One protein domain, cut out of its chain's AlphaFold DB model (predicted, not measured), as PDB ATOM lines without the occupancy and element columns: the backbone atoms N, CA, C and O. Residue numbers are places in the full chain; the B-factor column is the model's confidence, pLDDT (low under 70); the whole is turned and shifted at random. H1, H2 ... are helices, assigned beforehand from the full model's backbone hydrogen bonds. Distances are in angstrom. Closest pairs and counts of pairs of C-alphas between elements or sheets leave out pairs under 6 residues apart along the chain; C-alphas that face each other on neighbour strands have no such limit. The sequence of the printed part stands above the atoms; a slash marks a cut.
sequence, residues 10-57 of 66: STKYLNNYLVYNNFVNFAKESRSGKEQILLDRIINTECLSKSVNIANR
ATOM      1  N   SER A  10      64.695 -56.151   3.461       60.44
ATOM      2  CA  SER A  10      63.576 -55.898   4.378       60.44
ATOM      3  C   SER A  10      63.469 -56.928   5.508       60.44
ATOM      4  O   SER A  10      63.186 -56.570   6.643       60.44
ATOM      5  N   THR A  11      63.781 -58.195   5.236       64.75
ATOM      6  CA  THR A  11      63.789 -59.290   6.228       64.75
ATOM      7  C   THR A  11      64.912 -59.116   7.243       64.75
ATOM      8  O   THR A  11      64.722 -59.388   8.420       64.75
ATOM      9  N   LYS A  12      66.078 -58.610   6.814       69.31
ATOM     10  CA  LYS A  12      67.189 -58.277   7.719       69.31
ATOM     11  C   LYS A  12      66.766 -57.185   8.702       69.31
ATOM     12  O   LYS A  12      67.000 -57.321   9.898       69.31
ATOM     13  N   TYR A  13      66.126 -56.125   8.205       75.50
ATOM     14  CA  TYR A  13      65.651 -55.028   9.051       75.50
ATOM     15  C   TYR A  13      64.508 -55.454   9.972       75.50
ATOM     16  O   TYR A  13      64.553 -55.149  11.162       75.50
ATOM     17  N   LEU A  14      63.537 -56.210   9.458       76.06
ATOM     18  CA  LEU A  14      62.430 -56.725  10.256       76.06
ATOM     19  C   LEU A  14      62.923 -57.670  11.359       76.06
ATOM     20  O   LEU A  14      62.530 -57.516  12.511       76.06
ATOM     21  N   ASN A  15      63.839 -58.590  11.045       72.50
ATOM     22  CA  ASN A  15      64.408 -59.504  12.037       72.50
ATOM     23  C   ASN A  15      65.195 -58.752  13.116       72.50
ATOM     24  O   ASN A  15      65.030 -59.035  14.301       72.50
ATOM     25  N   ASN A  16      65.996 -57.753  12.729       76.69
ATOM     26  CA  ASN A  16      66.711 -56.913  13.691       76.69
ATOM     27  C   ASN A  16      65.742 -56.148  14.601       76.69
ATOM     28  O   ASN A  16      65.957 -56.086  15.811       76.69
ATOM     29  N   TYR A  17      64.662 -55.605  14.033       81.06
ATOM     30  CA  TYR A  17      63.639 -54.906  14.802       81.06
ATOM     31  C   TYR A  17      62.933 -55.839  15.790       81.06
ATOM     32  O   TYR A  17      62.784 -55.486  16.956       81.06
ATOM     33  N   LEU A  18      62.543 -57.044  15.365       81.00
ATOM     34  CA  LEU A  18      61.868 -58.011  16.232       81.00
ATOM     35  C   LEU A  18      62.750 -58.449  17.404       81.00
ATOM     36  O   LEU A  18      62.262 -58.516  18.532       81.00
ATOM     37  N   VAL A  19      64.037 -58.713  17.165       79.62
ATOM     38  CA  VAL A  19      64.988 -59.064  18.231       79.62
ATOM     39  C   VAL A  19      65.158 -57.899  19.206       79.62
ATOM     40  O   VAL A  19      65.042 -58.098  20.415       79.62
ATOM     41  N   TYR A  20      65.355 -56.680  18.695       80.25
ATOM     42  CA  TYR A  20      65.479 -55.479  19.524       80.25
ATOM     43  C   TYR A  20      64.220 -55.228  20.363       80.25
ATOM     44  O   TYR A  20      64.309 -55.067  21.576       80.25
ATOM     45  N   ASN A  21      63.042 -55.253  19.739       83.25
ATOM     46  CA  ASN A  21      61.771 -54.985  20.401       83.25
ATOM     47  C   ASN A  21      61.470 -56.021  21.495       83.25
ATOM     48  O   ASN A  21      61.056 -55.650  22.591       83.25
ATOM     49  N   ASN A  22      61.732 -57.306  21.233       84.06
ATOM     50  CA  ASN A  22      61.598 -58.358  22.243       84.06
ATOM     51  C   ASN A  22      62.553 -58.151  23.417       84.06
ATOM     52  O   ASN A  22      62.143 -58.200  24.577       84.06
ATOM     53  N   PHE A  23      63.819 -57.873  23.121       81.12
ATOM     54  CA  PHE A  23      64.827 -57.672  24.148       81.12
ATOM     55  C   PHE A  23      64.502 -56.461  25.031       81.12
ATOM     56  O   PHE A  23      64.443 -56.575  26.255       81.12
ATOM     57  N   VAL A  24      64.200 -55.315  24.422       79.69
ATOM     58  CA  VAL A  24      63.937 -54.069  25.148       79.69
ATOM     59  C   VAL A  24      62.622 -54.130  25.922       79.69
ATOM     60  O   VAL A  24      62.623 -53.810  27.112       79.69
ATOM     61  N   ASN A  25      61.536 -54.604  25.308       80.75
ATOM     62  CA  ASN A  25      60.195 -54.455  25.883       80.75
ATOM     63  C   ASN A  25      59.681 -55.691  26.632       80.75
ATOM     64  O   ASN A  25      58.887 -55.536  27.553       80.75
ATOM     65  N   PHE A  26      60.134 -56.902  26.290       76.56
ATOM     66  CA  PHE A  26      59.541 -58.141  26.817       76.56
ATOM     67  C   PHE A  26      60.482 -58.973  27.693       76.56
ATOM     68  O   PHE A  26      60.008 -59.750  28.522       76.56
ATOM     69  N   ALA A  27      61.804 -58.822  27.560       82.88
ATOM     70  CA  ALA A  27      62.732 -59.512  28.459       82.88
ATOM     71  C   ALA A  27      62.503 -59.067  29.917       82.88
ATOM     72  O   ALA A  27      62.359 -57.872  30.183       82.88
ATOM     73  N   LYS A  28      62.479 -60.025  30.851       85.25
ATOM     74  CA  LYS A  28      62.113 -59.809  32.265       85.25
ATOM     75  C   LYS A  28      63.173 -59.073  33.093       85.25
ATOM     76  O   LYS A  28      62.888 -58.664  34.211       85.25
ATOM     77  N   GLU A  29      64.375 -58.916  32.549       88.31
ATOM     78  CA  GLU A  29      65.492 -58.261  33.229       88.31
ATOM     79  C   GLU A  29      65.272 -56.757  33.416       88.31
ATOM     80  O   GLU A  29      64.568 -56.104  32.640       88.31
ATOM     81  N   SER A  30      65.926 -56.179  34.423       88.62
ATOM     82  CA  SER A  30      66.014 -54.723  34.549       88.62
ATOM     83  C   SER A  30      66.776 -54.138  33.356       88.62
ATOM     84  O   SER A  30      67.574 -54.819  32.711       88.62
ATOM     85  N   ARG A  31      66.567 -52.852  33.052       85.38
ATOM     86  CA  ARG A  31      67.283 -52.190  31.949       85.38
ATOM     87  C   ARG A  31      68.806 -52.356  32.059       85.38
ATOM     88  O   ARG A  31      69.437 -52.708  31.070       85.38
ATOM     89  N   SER A  32      69.370 -52.164  33.252       87.12
ATOM     90  CA  SER A  32      70.807 -52.337  33.496       87.12
ATOM     91  C   SER A  32      71.260 -53.788  33.315       87.12
ATOM     92  O   SER A  32      72.314 -54.028  32.734       87.12
ATOM     93  N   GLY A  33      70.446 -54.766  33.733       88.94
ATOM     94  CA  GLY A  33      70.714 -56.186  33.493       88.94
ATOM     95  C   GLY A  33      70.752 -56.525  32.001       88.94
ATOM     96  O   GLY A  33      71.679 -57.186  31.532       88.94
ATOM     97  N   LYS A  34      69.799 -55.997  31.224       85.56
ATOM     98  CA  LYS A  34      69.772 -56.150  29.761       85.56
ATOM     99  C   LYS A  34      71.009 -55.537  29.105       85.56
ATOM    100  O   LYS A  34      71.620 -56.170  28.250       85.56
ATOM    101  N   GLU A  35      71.388 -54.325  29.497       87.00
ATOM    102  CA  GLU A  35      72.573 -53.650  28.957       87.00
ATOM    103  C   GLU A  35      73.850 -54.462  29.229       87.00
ATOM    104  O   GLU A  35      74.645 -54.662  28.310       87.00
ATOM    105  N   GLN A  36      73.996 -55.023  30.434       89.56
ATOM    106  CA  GLN A  36      75.146 -55.858  30.789       89.56
ATOM    107  C   GLN A  36      75.196 -57.165  29.984       89.56
ATOM    108  O   GLN A  36      76.250 -57.522  29.462       89.56
ATOM    109  N   ILE A  37      74.061 -57.858  29.839       86.56
ATOM    110  CA  ILE A  37      73.957 -59.091  29.040       86.56
ATOM    111  C   ILE A  37      74.289 -58.816  27.569       86.56
ATOM    112  O   ILE A  37      74.988 -59.600  26.924       86.56
ATOM    113  N   LEU A  38      73.796 -57.700  27.022       84.19
ATOM    114  CA  LEU A  38      74.066 -57.323  25.638       84.19
ATOM    115  C   LEU A  38      75.546 -56.984  25.434       84.19
ATOM    116  O   LEU A  38      76.138 -57.430  24.453       84.19
ATOM    117  N   LEU A  39      76.138 -56.221  26.355       86.75
ATOM    118  CA  LEU A  39      77.551 -55.856  26.308       86.75
ATOM    119  C   LEU A  39      78.450 -57.094  26.375       86.75
ATOM    120  O   LEU A  39      79.332 -57.246  25.531       86.75
ATOM    121  N   ASP A  40      78.182 -57.998  27.319       90.19
ATOM    122  CA  ASP A  40      78.903 -59.266  27.451       90.19
ATOM    123  C   ASP A  40      78.820 -60.084  26.156       90.19
ATOM    124  O   ASP A  40      79.833 -60.527  25.611       90.19
ATOM    125  N   ARG A  41      77.619 -60.181  25.572       85.44
ATOM    126  CA  ARG A  41      77.419 -60.866  24.296       85.44
ATOM    127  C   ARG A  41      78.233 -60.235  23.170       85.44
ATOM    128  O   ARG A  41      78.824 -60.979  22.398       85.44
ATOM    129  N   ILE A  42      78.255 -58.909  23.041       82.81
ATOM    130  CA  ILE A  42      79.003 -58.215  21.978       82.81
ATOM    131  C   ILE A  42      80.508 -58.461  22.123       82.81
ATOM    132  O   ILE A  42      81.161 -58.764  21.128       82.81
ATOM    133  N   ILE A  43      81.040 -58.353  23.343       86.62
ATOM    134  CA  ILE A  43      82.472 -58.535  23.623       86.62
ATOM    135  C   ILE A  43      82.898 -59.984  23.360       86.62
ATOM    136  O   ILE A  43      83.929 -60.218  22.734       86.62
ATOM    137  N   ASN A  44      82.094 -60.951  23.805       87.19
ATOM    138  CA  ASN A  44      82.446 -62.370  23.752       87.19
ATOM    139  C   ASN A  44      82.039 -63.062  22.440       87.19
ATOM    140  O   ASN A  44      82.398 -64.217  22.217       87.19
ATOM    141  N   THR A  45      81.273 -62.400  21.565       82.75
ATOM    142  CA  THR A  45      80.870 -62.979  20.276       82.75
ATOM    143  C   THR A  45      81.840 -62.553  19.185       82.75
ATOM    144  O   THR A  45      81.802 -61.415  18.716       82.75
ATOM    145  N   GLU A  46      82.642 -63.496  18.688       76.81
ATOM    146  CA  GLU A  46      83.410 -63.282  17.462       76.81
ATOM    147  C   GLU A  46      82.463 -63.025  16.279       76.81
ATOM    148  O   GLU A  46      81.807 -63.922  15.749       76.81
ATOM    149  N   CYS A  47      82.386 -61.767  15.843       68.50
ATOM    150  CA  CYS A  47      81.521 -61.339  14.738       68.50
ATOM    151  C   CYS A  47      82.225 -61.406  13.372       68.50
ATOM    152  O   CYS A  47      81.837 -60.716  12.426       68.50
ATOM    153  N   LEU A  48      83.262 -62.234  13.246       69.56
ATOM    154  CA  LEU A  48      83.991 -62.413  11.999       69.56
ATOM    155  C   LEU A  48      83.274 -63.456  11.141       69.56
ATOM    156  O   LEU A  48      83.077 -64.606  11.521       69.56
ATOM    157  N   SER A  49      82.843 -63.054   9.950       71.25
ATOM    158  CA  SER A  49      82.256 -63.965   8.969       71.25
ATOM    159  C   SER A  49      82.838 -63.663   7.603       71.25
ATOM    160  O   SER A  49      82.744 -62.537   7.118       71.25
ATOM    161  N   LYS A  50      83.396 -64.683   6.948       77.31
ATOM    162  CA  LYS A  50      83.718 -64.593   5.521       77.31
ATOM    163  C   LYS A  50      82.414 -64.428   4.738       77.31
ATOM    164  O   LYS A  50      81.425 -65.084   5.065       77.31
ATOM    165  N   SER A  51      82.413 -63.594   3.699       77.00
ATOM    166  CA  SER A  51      81.225 -63.332   2.867       77.00
ATOM    167  C   SER A  51      80.594 -64.620   2.323       77.00
ATOM    168  O   SER A  51      79.376 -64.775   2.375       77.00
ATOM    169  N   VAL A  52      81.423 -65.589   1.921       80.75
ATOM    170  CA  VAL A  52      81.003 -66.926   1.462       80.75
ATOM    171  C   VAL A  52      80.204 -67.715   2.509       80.75
ATOM    172  O   VAL A  52      79.313 -68.482   2.159       80.75
ATOM    173  N   ASN A  53      80.445 -67.482   3.802       79.19
ATOM    174  CA  ASN A  53      79.775 -68.200   4.888       79.19
ATOM    175  C   ASN A  53      78.430 -67.572   5.281       79.19
ATOM    176  O   ASN A  53      77.683 -68.166   6.056       79.19
ATOM    177  N   ILE A  54      78.094 -66.381   4.768       72.94
ATOM    178  CA  ILE A  54      76.838 -65.693   5.106       72.94
ATOM    179  C   ILE A  54      75.629 -66.480   4.587       72.94
ATOM    180  O   ILE A  54      74.620 -66.565   5.286       72.94
ATOM    181  N   ALA A  55      75.744 -67.092   3.404       76.75
ATOM    182  CA  ALA A  55      74.681 -67.897   2.801       76.75
ATOM    183  C   ALA A  55      74.339 -69.165   3.607       76.75
ATOM    184  O   ALA A  55      73.227 -69.669   3.498       76.75
ATOM    185  N   ASN A  56      75.267 -69.638   4.448       78.06
ATOM    186  CA  ASN A  56      75.129 -70.867   5.236       78.06
ATOM    187  C   ASN A  56      74.593 -70.624   6.656       78.06
ATOM    188  O   ASN A  56      74.596 -71.538   7.480       78.06
ATOM    189  N   ARG A  57      74.187 -69.394   6.995       73.00
ATOM    190  CA  ARG A  57      73.698 -69.097   8.345       73.00
ATOM    191  C   ARG A  57      72.377 -69.828   8.606       73.00
ATOM    192  O   ARG A  57      71.508 -69.814   7.731       73.00
TER     193      ARG A  57
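This is residues 10 to 57 of the 66 residues of an uncharacterized protein of Helicobacter fennelliae (UniProt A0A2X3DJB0). Two helices, H1 and H2, meet near one pair of their ends as an open V, and from the far end of H2 an extended stretch, residues 45 to 50, leads on to the small helix H3, which is apart from both. The V has no packed core, and most of H1, residues 10 to 22, stands free. The printed part has 48 residues with three named helices, H1, H2 and H3 in that order along the chain, and no named strand; the class is all helix. It is loose, with a radius of gyration of the C-alphas of 13.5 A, and flat, spanning 38 by 26 by 11 A.

Find C-alpha 10 at (63.576, -55.898, 4.378); from there H1, residues 10 to 26, runs 22.9 A to C-alpha 26 at (59.541, -58.141, 26.817). H2, residues 31 to 44, covers 20.0 A and ends at C-alpha 44, at (82.446, -62.370, 23.752). H3 is short, residues 51 to 54, 5.5 A long.

Look first at H1 and H2, which only just touch, with 3 pairs of C-alphas within 8 A. H1 touches H2 with residues 23 to 24 alone, and H2 touches H1 with residues 31 to 34 alone; the closest C-alphas of the two are those of Phe 23 and Lys 34, 7.6 A apart. The two helices run opposite ways at a steep tilt of 47 degrees. H3 is apart from H1 and from H2. In H1 and H2 every O i to N i+4 pair is within hydrogen-bond range; H3 is too short for such a pair, and its 1 O i to N i+3 pair is within range.

Look for the two C-alphas farthest apart at Ser 30 and Val 52, 38.3 A. The printed part has no cut; the link from H1 to H2 is tight, and that from H2 to H3 is short. Residues 10 to 12 and 47 to 48 have pLDDT under 70, against a mean of 80.1 for the printed part.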